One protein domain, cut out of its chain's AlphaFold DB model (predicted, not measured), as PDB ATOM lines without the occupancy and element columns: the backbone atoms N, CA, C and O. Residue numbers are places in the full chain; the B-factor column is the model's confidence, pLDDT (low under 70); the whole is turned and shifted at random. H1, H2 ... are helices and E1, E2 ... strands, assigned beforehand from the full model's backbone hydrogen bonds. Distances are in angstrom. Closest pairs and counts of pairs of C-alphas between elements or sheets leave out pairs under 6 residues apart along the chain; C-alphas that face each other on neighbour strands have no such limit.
ATOM      1  N   PRO A 149       6.069 -16.932 -15.139       87.69
ATOM      2  CA  PRO A 149       6.167 -17.557 -16.455       87.69
ATOM      3  C   PRO A 149       7.598 -17.498 -16.999       87.69
ATOM      4  O   PRO A 149       8.014 -18.395 -17.729       87.69
ATOM      5  N   GLN A 150       8.357 -16.460 -16.628       90.06
ATOM      6  CA  GLN A 150       9.769 -16.297 -16.953       90.06
ATOM      7  C   GLN A 150      10.510 -15.644 -15.781       90.06
ATOM      8  O   GLN A 150      10.057 -14.650 -15.223       90.06
ATOM      9  N   GLY A 151      11.662 -16.202 -15.426       91.75
ATOM     10  CA  GLY A 151      12.613 -15.662 -14.462       91.75
ATOM     11  C   GLY A 151      13.969 -15.411 -15.120       91.75
ATOM     12  O   GLY A 151      14.339 -16.072 -16.091       91.75
ATOM     13  N   VAL A 152      14.723 -14.454 -14.584       92.62
ATOM     14  CA  VAL A 152      16.070 -14.122 -15.066       92.62
ATOM     15  C   VAL A 152      17.105 -14.752 -14.141       92.62
ATOM     16  O   VAL A 152      17.173 -14.412 -12.963       92.62
ATOM     17  N   LEU A 153      17.956 -15.631 -14.677       91.56
ATOM     18  CA  LEU A 153      19.105 -16.166 -13.953       91.56
ATOM     19  C   LEU A 153      20.356 -15.366 -14.305       91.56
ATOM     20  O   LEU A 153      20.864 -15.433 -15.428       91.56
ATOM     21  N   TYR A 154      20.887 -14.648 -13.322       90.31
ATOM     22  CA  TYR A 154      22.119 -13.882 -13.447       90.31
ATOM     23  C   TYR A 154      22.879 -13.840 -12.121       90.31
ATOM     24  O   TYR A 154      22.375 -14.210 -11.065       90.31
ATOM     25  N   LEU A 155      24.121 -13.379 -12.195       88.12
ATOM     26  CA  LEU A 155      24.997 -13.222 -11.044       88.12
ATOM     27  C   LEU A 155      24.879 -11.794 -10.504       88.12
ATOM     28  O   LEU A 155      25.181 -10.850 -11.235       88.12
ATOM     29  N   LYS A 156      24.532 -11.624  -9.227       87.25
ATOM     30  CA  LYS A 156      24.704 -10.354  -8.504       87.25
ATOM     31  C   LYS A 156      25.960 -10.471  -7.644       87.25
ATOM     32  O   LYS A 156      25.925 -11.065  -6.575       87.25
ATOM     33  N   LEU A 157      27.078  -9.956  -8.154       86.56
ATOM     34  CA  LEU A 157      28.388 -10.069  -7.504       86.56
ATOM     35  C   LEU A 157      28.784  -8.764  -6.813       86.56
ATOM     36  O   LEU A 157      28.342  -7.678  -7.209       86.56
ATOM     37  N   SER A 158      29.656  -8.909  -5.820       87.38
ATOM     38  CA  SER A 158      30.500  -7.858  -5.253       87.38
ATOM     39  C   SER A 158      31.942  -8.043  -5.733       87.38
ATOM     40  O   SER A 158      32.393  -9.184  -5.862       87.38
ATOM     41  N   ALA A 159      32.660  -6.941  -5.965       84.62
ATOM     42  CA  ALA A 159      34.074  -6.946  -6.354       84.62
ATOM     43  C   ALA A 159      35.012  -7.402  -5.215       84.62
ATOM     44  O   ALA A 159      36.138  -7.802  -5.474       84.62
ATOM     45  N   HIS A 160      34.535  -7.417  -3.967       83.94
ATOM     46  CA  HIS A 160      35.344  -7.696  -2.772       83.94
ATOM     47  C   HIS A 160      35.458  -9.189  -2.404       83.94
ATOM     48  O   HIS A 160      35.733  -9.519  -1.256       83.94
ATOM     49  N   GLY A 161      35.176 -10.119  -3.327       78.88
ATOM     50  CA  GLY A 161      35.417 -11.555  -3.091       78.88
ATOM     51  C   GLY A 161      34.673 -12.183  -1.896       78.88
ATOM     52  O   GLY A 161      35.145 -13.174  -1.330       78.88
ATOM     53  N   THR A 162      33.522 -11.620  -1.510       89.19
ATOM     54  CA  THR A 162      32.779 -11.989  -0.290       89.19
ATOM     55  C   THR A 162      32.270 -13.441  -0.304       89.19
ATOM     56  O   THR A 162      32.067 -14.010  -1.384       89.19
ATOM     57  N   PRO A 163      31.972 -14.047   0.867       87.06
ATOM     58  CA  PRO A 163      31.355 -15.377   0.937       87.06
ATOM     59  C   PRO A 163      30.073 -15.489   0.098       87.06
ATOM     60  O   PRO A 163      29.879 -16.472  -0.617       87.06
ATOM     61  N   LEU A 164      29.247 -14.437   0.089       90.38
ATOM     62  CA  LEU A 164      28.051 -14.368  -0.752       90.38
ATOM     63  C   LEU A 164      28.390 -14.408  -2.251       90.38
ATOM     64  O   LEU A 164      27.742 -15.140  -2.995       90.38
ATOM     65  N   SER A 165      29.415 -13.676  -2.710       89.25
ATOM     66  CA  SER A 165      29.860 -13.749  -4.111       89.25
ATOM     67  C   SER A 165      30.283 -15.172  -4.492       89.25
ATOM     68  O   SER A 165      29.921 -15.643  -5.571       89.25
ATOM     69  N   ARG A 166      31.001 -15.884  -3.610       87.81
ATOM     70  CA  ARG A 166      31.423 -17.279  -3.846       87.81
ATOM     71  C   ARG A 166      30.230 -18.233  -3.916       87.81
ATOM     72  O   ARG A 166      30.175 -19.070  -4.821       87.81
ATOM     73  N   LEU A 167      29.259 -18.071  -3.013       90.94
ATOM     74  CA  LEU A 167      28.012 -18.836  -3.014       90.94
ATOM     75  C   LEU A 167      27.229 -18.615  -4.313       90.94
ATOM     76  O   LEU A 167      26.841 -19.576  -4.970       90.94
ATOM     77  N   VAL A 168      27.051 -17.358  -4.722       91.88
ATOM     78  CA  VAL A 168      26.314 -16.991  -5.939       91.88
ATOM     79  C   VAL A 168      27.006 -17.525  -7.197       91.88
ATOM     80  O   VAL A 168      26.334 -18.065  -8.074       91.88
ATOM     81  N   LEU A 169      28.339 -17.442  -7.287       90.06
ATOM     82  CA  LEU A 169      29.110 -18.007  -8.404       90.06
ATOM     83  C   LEU A 169      28.960 -19.529  -8.494       90.06
ATOM     84  O   LEU A 169      28.642 -20.062  -9.561       90.06
ATOM     85  N   SER A 170      29.148 -20.219  -7.369       90.50
ATOM     86  CA  SER A 170      29.048 -21.679  -7.294       90.50
ATOM     87  C   SER A 170      27.625 -22.154  -7.594       90.50
ATOM     88  O   SER A 170      27.427 -23.049  -8.420       90.50
ATOM     89  N   GLY A 171      26.628 -21.500  -6.994       93.12
ATOM     90  CA  GLY A 171      25.208 -21.780  -7.189       93.12
ATOM     91  C   GLY A 171      24.749 -21.534  -8.624       93.12
ATOM     92  O   GLY A 171      24.032 -22.359  -9.187       93.12
ATOM     93  N   PHE A 172      25.213 -20.465  -9.274       92.88
ATOM     94  CA  PHE A 172      24.924 -20.211 -10.687       92.88
ATOM     95  C   PHE A 172      25.526 -21.285 -11.596       92.88
ATOM     96  O   PHE A 172      24.836 -21.790 -12.480       92.88
ATOM     97  N   GLY A 173      26.788 -21.667 -11.373       91.69
ATOM     98  CA  GLY A 173      27.438 -22.733 -12.139       91.69
ATOM     99  C   GLY A 173      26.730 -24.080 -11.974       91.69
ATOM    100  O   GLY A 173      26.498 -24.781 -12.959       91.69
ATOM    101  N   HIS A 174      26.335 -24.418 -10.742       93.38
ATOM    102  CA  HIS A 174      25.524 -25.600 -10.453       93.38
ATOM    103  C   HIS A 174      24.170 -25.540 -11.171       93.38
ATOM    104  O   HIS A 174      23.841 -26.448 -11.931       93.38
ATOM    105  N   THR A 175      23.437 -24.435 -11.023       93.75
ATOM    106  CA  THR A 175      22.128 -24.231 -11.660       93.75
ATOM    107  C   THR A 175      22.222 -24.323 -13.181       93.75
ATOM    108  O   THR A 175      21.378 -24.953 -13.806       93.75
ATOM    109  N   ARG A 176      23.263 -23.764 -13.811       91.06
ATOM    110  CA  ARG A 176      23.477 -23.896 -15.262       91.06
ATOM    111  C   ARG A 176      23.597 -25.360 -15.686       91.06
ATOM    112  O   ARG A 176      22.885 -25.751 -16.598       91.06
ATOM    113  N   ARG A 177      24.401 -26.172 -14.991       93.31
ATOM    114  CA  ARG A 177      24.521 -27.617 -15.276       93.31
ATOM    115  C   ARG A 177      23.209 -28.376 -15.081       93.31
ATOM    116  O   ARG A 177      22.948 -29.321 -15.815       93.31
ATOM    117  N   LEU A 178      22.396 -27.981 -14.099       91.75
ATOM    118  CA  LEU A 178      21.064 -28.556 -13.904       91.75
ATOM    119  C   LEU A 178      20.133 -28.227 -15.077       91.75
ATOM    120  O   LEU A 178      19.426 -29.106 -15.558       91.75
ATOM    121  N   LEU A 179      20.161 -26.985 -15.560       91.81
ATOM    122  CA  LEU A 179      19.313 -26.543 -16.667       91.81
ATOM    123  C   LEU A 179      19.657 -27.229 -17.988       91.81
ATOM    124  O   LEU A 179      18.744 -27.486 -18.758       91.81
ATOM    125  N   GLU A 180      20.915 -27.609 -18.229       92.44
ATOM    126  CA  GLU A 180      21.290 -28.400 -19.418       92.44
ATOM    127  C   GLU A 180      20.542 -29.746 -19.520       92.44
ATOM    128  O   GLU A 180      20.507 -30.347 -20.587       92.44
ATOM    129  N   ARG A 181      19.907 -30.219 -18.436       92.50
ATOM    130  CA  ARG A 181      19.044 -31.414 -18.443       92.50
ATOM    131  C   ARG A 181      17.602 -31.130 -18.887       92.50
ATOM    132  O   ARG A 181      16.825 -32.063 -19.055       92.50
ATOM    133  N   LEU A 182      17.227 -29.859 -19.029       91.19
ATOM    134  CA  LEU A 182      15.900 -29.404 -19.449       91.19
ATOM    135  C   LEU A 182      15.913 -28.964 -20.917       91.19
ATOM    136  O   LEU A 182      16.966 -28.673 -21.489       91.19
ATOM    137  N   ARG A 183      14.730 -28.839 -21.531       92.50
ATOM    138  CA  ARG A 183      14.627 -28.499 -22.954       92.50
ATOM    139  C   ARG A 183      14.953 -27.030 -23.176       92.50
ATOM    140  O   ARG A 183      14.149 -26.136 -22.887       92.50
ATOM    141  N   ARG A 184      16.134 -26.772 -23.726       91.50
ATOM    142  CA  ARG A 184      16.536 -25.430 -24.140       91.50
ATOM    143  C   ARG A 184      15.600 -24.894 -25.231       91.50
ATOM    144  O   ARG A 184      15.157 -25.639 -26.096       91.50
ATOM    145  N   GLY A 185      15.281 -23.604 -25.178       89.12
ATOM    146  CA  GLY A 185      14.316 -22.946 -26.066       89.12
ATOM    147  C   GLY A 185      12.858 -23.073 -25.610       89.12
ATOM    148  O   GLY A 185      12.024 -22.275 -26.033       89.12
ATOM    149  N   HIS A 186      12.556 -24.004 -24.699       89.38
ATOM    150  CA  HIS A 186      11.226 -24.164 -24.107       89.38
ATOM    151  C   HIS A 186      11.233 -23.883 -22.598       89.38
ATOM    152  O   HIS A 186      10.580 -22.945 -22.143       89.38
ATOM    153  N   ASP A 187      11.999 -24.661 -21.828       90.12
ATOM    154  CA  ASP A 187      12.061 -24.576 -20.364       90.12
ATOM    155  C   ASP A 187      13.055 -23.494 -19.898       90.12
ATOM    156  O   ASP A 187      12.879 -22.876 -18.847       90.12
ATOM    157  N   TRP A 188      14.102 -23.233 -20.686       93.94
ATOM    158  CA  TRP A 188      15.117 -22.213 -20.406       93.94
ATOM    159  C   TRP A 188      15.885 -21.800 -21.672       93.94
ATOM    160  O   TRP A 188      15.870 -22.520 -22.670       93.94
ATOM    161  N   ASP A 189      16.602 -20.672 -21.639       91.25
ATOM    162  CA  ASP A 189      17.576 -20.323 -22.683       91.25
ATOM    163  C   ASP A 189      18.784 -19.537 -22.133       91.25
ATOM    164  O   ASP A 189      18.704 -18.802 -21.147       91.25
ATOM    165  N   ALA A 190      19.938 -19.674 -22.787       89.69
ATOM    166  CA  ALA A 190      21.191 -18.978 -22.484       89.69
ATOM    167  C   ALA A 190      21.335 -17.672 -23.293       89.69
ATOM    168  O   ALA A 190      22.390 -17.381 -23.863       89.69
ATOM    169  N   CYS A 191      20.268 -16.876 -23.367       87.94
ATOM    170  CA  CYS A 191      20.178 -15.689 -24.226       87.94
ATOM    171  C   CYS A 191      21.055 -14.488 -23.785       87.94
ATOM    172  O   CYS A 191      21.204 -13.498 -24.522       87.94
ATOM    173  N   GLY A 192      21.703 -14.588 -22.621       88.00
ATOM    174  CA  GLY A 192      22.482 -13.525 -21.993       88.00
ATOM    175  C   GLY A 192      21.603 -12.565 -21.195       88.00
ATOM    176  O   GLY A 192      20.461 -12.301 -21.557       88.00
ATOM    177  N   VAL A 193      22.172 -11.978 -20.142       89.56
ATOM    178  CA  VAL A 193      21.552 -10.860 -19.411       89.56
ATOM    179  C   VAL A 193      22.377  -9.603 -19.642       89.56
ATOM    180  O   VAL A 193      23.612  -9.627 -19.559       89.56
ATOM    181  N   LEU A 194      21.679  -8.518 -19.973       88.19
ATOM    182  CA  LEU A 194      22.251  -7.205 -20.226       88.19
ATOM    183  C   LEU A 194      21.963  -6.300 -19.029       88.19
ATOM    184  O   LEU A 194      20.807  -5.968 -18.787       88.19
ATOM    185  N   GLN A 195      22.999  -5.912 -18.286       86.88
ATOM    186  CA  GLN A 195      22.860  -4.949 -17.193       86.88
ATOM    187  C   GLN A 195      23.339  -3.581 -17.674       86.88
ATOM    188  O   GLN A 195      24.497  -3.418 -18.058       86.88
ATOM    189  N   LEU A 196      22.427  -2.611 -17.694       89.50
ATOM    190  CA  LEU A 196      22.712  -1.248 -18.136       89.50
ATOM    191  C   LEU A 196      23.240  -0.425 -16.962       89.50
ATOM    192  O   LEU A 196      22.632  -0.429 -15.896       89.50
ATOM    193  N   ALA A 197      24.335   0.305 -17.170       90.19
ATOM    194  CA  ALA A 197      24.729   1.374 -16.262       90.19
ATOM    195  C   ALA A 197      23.831   2.591 -16.530       90.19
ATOM    196  O   ALA A 197      24.016   3.321 -17.507       90.19
ATOM    197  N   PHE A 198      22.778   2.739 -15.729       88.88
ATOM    198  CA  PHE A 198      21.798   3.816 -15.894       88.88
ATOM    199  C   PHE A 198      22.199   5.110 -15.176       88.88
ATOM    200  O   PHE A 198      21.647   6.157 -15.504       88.88
ATOM    201  N   ASP A 199      23.183   5.039 -14.279       91.31
ATOM    202  CA  ASP A 199      23.797   6.164 -13.580       91.31
ATOM    203  C   ASP A 199      25.320   5.950 -13.408       91.31
ATOM    204  O   ASP A 199      25.874   4.904 -13.772       91.31
ATOM    205  N   ALA A 200      26.010   6.962 -12.872       92.69
ATOM    206  CA  ALA A 200      27.454   6.919 -12.640       92.69
ATOM    207  C   ALA A 200      27.859   5.865 -11.592       92.69
ATOM    208  O   ALA A 200      28.913   5.238 -11.718       92.69
ATOM    209  N   LYS A 201      27.005   5.618 -10.592       91.06
ATOM    210  CA  LYS A 201      27.258   4.652  -9.516       91.06
ATOM    211  C   LYS A 201      27.282   3.221 -10.052       91.06
ATOM    212  O   LYS A 201      28.180   2.445  -9.728       91.06
ATOM    213  N   GLU A 202      26.332   2.869 -10.909       88.06
ATOM    214  CA  GLU A 202      26.268   1.564 -11.556       88.06
ATOM    215  C   GLU A 202      27.376   1.415 -12.608       88.06
ATOM    216  O   GLU A 202      27.938   0.328 -12.739       88.06
ATOM    217  N   ALA A 203      27.777   2.494 -13.295       90.31
ATOM    218  CA  ALA A 203      28.948   2.475 -14.176       90.31
ATOM    219  C   ALA A 203      30.239   2.153 -13.402       90.31
ATOM    220  O   ALA A 203      30.975   1.236 -13.779       90.31
ATOM    221  N   GLN A 204      30.479   2.840 -12.281       90.88
ATOM    222  CA  GLN A 204      31.630   2.596 -11.410       90.88
ATOM    223  C   GLN A 204      31.618   1.168 -10.850       90.88
ATOM    224  O   GLN A 204      32.628   0.464 -10.892       90.88
ATOM    225  N   ARG A 205      30.454   0.696 -10.393       88.38
ATOM    226  CA  ARG A 205      30.281  -0.676  -9.910       88.38
ATOM    227  C   ARG A 205      30.596  -1.712 -10.992       88.38
ATOM    228  O   ARG A 205      31.240  -2.724 -10.710       88.38
ATOM    229  N   GLN A 206      30.142  -1.498 -12.226       88.81
ATOM    230  CA  GLN A 206      30.438  -2.400 -13.341       88.81
ATOM    231  C   GLN A 206      31.931  -2.413 -13.683       88.81
ATOM    232  O   GLN A 206      32.462  -3.492 -13.949       88.81
ATOM    233  N   ALA A 207      32.616  -1.266 -13.611       89.44
ATOM    234  CA  ALA A 207      34.063  -1.183 -13.801       89.44
ATOM    235  C   ALA A 207      34.830  -1.977 -12.728       89.44
ATOM    236  O   ALA A 207      35.668  -2.814 -13.067       89.44
ATOM    237  N   GLN A 208      34.475  -1.810 -11.448       90.12
ATOM    238  CA  GLN A 208      35.060  -2.583 -10.341       90.12
ATOM    239  C   GLN A 208      34.856  -4.092 -10.523       90.12
ATOM    240  O   GLN A 208      35.769  -4.887 -10.308       90.12
ATOM    241  N   LEU A 209      33.662  -4.504 -10.954       87.38
ATOM    242  CA  LEU A 209      33.360  -5.911 -11.212       87.38
ATOM    243  C   LEU A 209      34.132  -6.471 -12.410       87.38
ATOM    244  O   LEU A 209      34.539  -7.629 -12.367       87.38
ATOM    245  N   ALA A 210      34.331  -5.685 -13.468       86.62
ATOM    246  CA  ALA A 210      35.115  -6.106 -14.625       86.62
ATOM    247  C   ALA A 210      36.598  -6.302 -14.270       86.62
ATOM    248  O   ALA A 210      37.204  -7.260 -14.746       86.62
ATOM    249  N   ALA A 211      37.148  -5.443 -13.406       87.81
ATOM    250  CA  ALA A 211      38.512  -5.571 -12.900       87.81
ATOM    251  C   ALA A 211      38.679  -6.792 -11.978       87.81
ATOM    252  O   ALA A 211      39.634  -7.547 -12.125       87.81
ATOM    253  N   ALA A 212      37.727  -7.025 -11.066       84.75
ATOM    254  CA  ALA A 212      37.780  -8.144 -10.119       84.75
ATOM    255  C   ALA A 212      37.520  -9.520 -10.762       84.75
ATOM    256  O   ALA A 212      37.962 -10.544 -10.245       84.75
ATOM    257  N   PHE A 213      36.790  -9.564 -11.881       80.69
ATOM    258  CA  PHE A 213      36.459 -10.795 -12.602       80.69
ATOM    259  C   PHE A 213      36.860 -10.676 -14.078       80.69
ATOM    260  O   PHE A 213      35.982 -10.589 -14.950       80.69
ATOM    261  N   PRO A 214      38.171 -10.673 -14.386       70.38
ATOM    262  CA  PRO A 214      38.636 -10.567 -15.758       70.38
ATOM    263  C   PRO A 214      38.092 -11.740 -16.571       70.38
ATOM    264  O   PRO A 214      38.085 -12.899 -16.140       70.38
ATOM    265  N   PRO A 239      27.439   2.592 -21.476       45.28
ATOM    266  CA  PRO A 239      28.275   1.455 -21.110       45.28
ATOM    267  C   PRO A 239      27.410   0.297 -20.591       45.28
ATOM    268  O   PRO A 239      26.377   0.504 -19.946       45.28
ATOM    269  N   VAL A 240      27.798  -0.933 -20.937       44.22
ATOM    270  CA  VAL A 240      26.989  -2.129 -20.687       44.22
ATOM    271  C   VAL A 240      27.847  -3.303 -20.245       44.22
ATOM    272  O   VAL A 240      28.757  -3.723 -20.965       44.22
ATOM    273  N   LEU A 241      27.464  -3.929 -19.134       46.25
ATOM    274  CA  LEU A 241      27.982  -5.233 -18.753       46.25
ATOM    275  C   LEU A 241      27.092  -6.339 -19.342       46.25
ATOM    276  O   LEU A 241      25.942  -6.534 -18.943       46.25
ATOM    277  N   SER A 242      27.640  -7.096 -20.297       43.53
ATOM    278  CA  SER A 242      27.020  -8.334 -20.783       43.53
ATOM    279  C   SER A 242      27.576  -9.539 -20.027       43.53
ATOM    280  O   SER A 242      28.786  -9.790 -20.028       43.53
ATOM    281  N   ARG A 243      26.687 -10.310 -19.394       53.09
ATOM    282  CA  ARG A 243      27.048 -11.560 -18.716       53.09
ATOM    283  C   ARG A 243      26.577 -12.739 -19.562       53.09
ATOM    284  O   ARG A 243      25.402 -13.095 -19.549       53.09
ATOM    285  N   LYS A 244      27.493 -13.360 -20.305       45.00
ATOM    286  CA  LYS A 244      27.318 -14.735 -20.800       45.00
ATOM    287  C   LYS A 244      28.017 -15.660 -19.791       45.00
ATOM    288  O   LYS A 244      29.135 -15.323 -19.408       45.00
ATOM    289  N   PRO A 245      27.385 -16.745 -19.309       44.47
ATOM    290  CA  PRO A 245      26.232 -17.445 -19.881       44.47
ATOM    291  C   PRO A 245      24.905 -17.217 -19.119       44.47
ATOM    292  O   PRO A 245      24.159 -18.167 -18.916       44.47
ATOM    293  N   ALA A 246      24.593 -16.002 -18.648       55.25
ATOM    294  CA  ALA A 246      23.297 -15.717 -18.005       55.25
ATOM    295  C   ALA A 246      22.122 -15.896 -18.993       55.25
ATOM    296  O   ALA A 246      22.339 -15.934 -20.203       55.25
ATOM    297  N   GLY A 247      20.885 -16.037 -18.516       55.72
ATOM    298  CA  GLY A 247      19.743 -16.229 -19.418       55.72
ATOM    299  C   GLY A 247      18.398 -16.357 -18.713       55.72
ATOM    300  O   GLY A 247      18.317 -16.177 -17.497       55.72
ATOM    301  N   SER A 248      17.345 -16.643 -19.473       56.50
ATOM    302  CA  SER A 248      16.000 -16.828 -18.933       56.50
ATOM    303  C   SER A 248      15.742 -18.285 -18.542       56.50
ATOM    304  O   SER A 248      16.333 -19.224 -19.077       56.50
ATOM    305  N   ILE A 249      14.848 -18.462 -17.577       60.84
ATOM    306  CA  ILE A 249      14.301 -19.744 -17.126       60.84
ATOM    307  C   ILE A 249      12.784 -19.586 -17.109       60.84
ATOM    308  O   ILE A 249      12.296 -18.489 -16.847       60.84
ATOM    309  N   ARG A 250      12.026 -20.654 -17.345       54.22
ATOM    310  CA  ARG A 250      10.591 -20.721 -17.043       54.22
ATOM    311  C   ARG A 250      10.375 -21.580 -15.794       54.22
ATOM    312  O   ARG A 250      10.230 -22.795 -15.924       54.22
ATOM    313  N   PRO A 251      10.355 -20.985 -14.585       50.66
ATOM    314  CA  PRO A 251      10.174 -21.716 -13.328       50.66
ATOM    315  C   PRO A 251       8.975 -22.672 -13.335       50.66
ATOM    316  O   PRO A 251       9.067 -23.790 -12.845       50.66
ATOM    317  N   ARG A 252       7.880 -22.261 -13.986       41.22
ATOM    318  CA  ARG A 252       6.627 -23.019 -14.096       41.22
ATOM    319  C   ARG A 252       6.712 -24.288 -14.961       41.22
ATOM    320  O   ARG A 252       5.835 -25.137 -14.871       41.22
ATOM    321  N   CYS A 253       7.730 -24.408 -15.816       35.06
ATOM    322  CA  CYS A 253       7.941 -25.573 -16.687       35.06
ATOM    323  C   CYS A 253       8.854 -26.635 -16.060       35.06
ATOM    324  O   CYS A 253       9.013 -27.706 -16.645       35.06
ATOM    325  N   ALA A 254       9.427 -26.373 -14.878       36.97
ATOM    326  CA  ALA A 254      10.097 -27.397 -14.092       36.97
ATOM    327  C   ALA A 254       9.036 -28.378 -13.567       36.97
ATOM    328  O   ALA A 254       8.545 -28.261 -12.447       36.97
ATOM    329  N   ARG A 255       8.647 -29.334 -14.420       39.62
ATOM    330  CA  ARG A 255       7.980 -30.572 -14.003       39.62
ATOM    331  C   ARG A 255       8.788 -31.196 -12.851       39.62
ATOM    332  O   ARG A 255       9.989 -30.909 -12.759       39.62
ATOM    333  N   PRO A 256       8.175 -32.025 -11.981       38.31
ATOM    334  CA  PRO A 256       8.949 -32.805 -11.021       38.31
ATOM    335  C   PRO A 256      10.140 -33.419 -11.754       38.31
ATOM    336  O   PRO A 256       9.989 -33.964 -12.851       38.31
ATOM    337  N   TRP A 257      11.334 -33.187 -11.204       40.44
ATOM    338  CA  TRP A 257      12.573 -33.685 -11.784       40.44
ATOM    339  C   TRP A 257      12.394 -35.176 -12.069       40.44
ATOM    340  O   TRP A 257      11.922 -35.880 -11.171       40.44
ATOM    341  N   PRO A 258      12.709 -35.660 -13.285       37.19
ATOM    342  CA  PRO A 258      12.578 -37.077 -13.561       37.19
ATOM    343  C   PRO A 258      13.420 -37.844 -12.533       37.19
ATOM    344  O   PRO A 258      14.535 -37.398 -12.218       37.19
TER     345      PRO A 258
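What this domain is: This is residues 149 to 214 and 239 to 258 of the 265 residues of the protein "Bifunctional tRNA (Mnm(5)s(2)U34)-methyltransferase/FAD-dependent cmnm(5)s(2)U34 oxidoreductase" of Pseudomonas aeruginosa (UniProt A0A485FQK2). Two small two-stranded ribbons, E1 with E4 and E2 with E3, meet near their ends at Val 193 and Gly 247, and two helices are loosely set round them: the long H1 comes nearest to E1, and H2 lies at the far end by E2 and E3. The stretch after E1, residues 154 to 162, crosses the space between the ribbons and H1. The printed part has 86 residues, with two named helices and four named strands in the order E1, H1, E2, H2, E3, E4; both sheets are antiparallel, and the class is mixed, helices and strands. It is only just loose, close to compact, with a radius of gyration of the C-alphas of 14.5 A, and elongated, spanning 44 by 26 by 18 A.

Where its parts are: Find C-alpha 151 at (12.613, -15.662, -14.462), where strand E1, residues 151 to 153, begins its 6.5 A. Go on to C-alpha 163 at (31.355, -15.377, 0.937); from there helix H1, residues 163 to 179, runs 24.1 A. Next come strand E2, residues 193 to 196, 9.8 A long, and helix H2, residues 200 to 212, 18.4 A long. After the cut, look for strand E3, residues 240 to 243, 9.6 A, and strand E4, residues 247 to 249, 6.9 A, which ends at C-alpha 249 at (14.301, -19.744, -17.126).

How they stand to each other: Look first at E1 and E4, antiparallel at 136 degrees, with N 151 and O 249 at 2.8 A and N 153 and O 247 at 2.9 A, within hydrogen-bond range. Residues 188 to 189 also pair with residues 248 to 249 of E4, antiparallel. The closest C-alphas of E1 and H1 are those of Leu 153 and Phe 172, 7.8 A apart. Those of E2 and E4 are Val 193 and Gly 247, at 5.7 A. E2 and E3 are antiparallel at 160 degrees, with N 195 and O 241 at 3.1 A. The closest C-alphas of H2 and E3 are those of Gln 206 and Leu 241, at 6.6 A. H1 and H2 are apart. In both helices every O i to N i+4 pair is within hydrogen-bond range.

The domain as a whole: The two C-alphas farthest apart, those of Ala 200 and Pro 258, are 46.5 A from each other. Residues 215 to 238 are not printed, and C-alphas 214 and 239 are 16.7 A apart across this cut. The link from H1 to E2, 13 residues, is long. Mean pLDDT of the printed part is 79.3; residues 239 to 258, which include E3 and E4, are under 70.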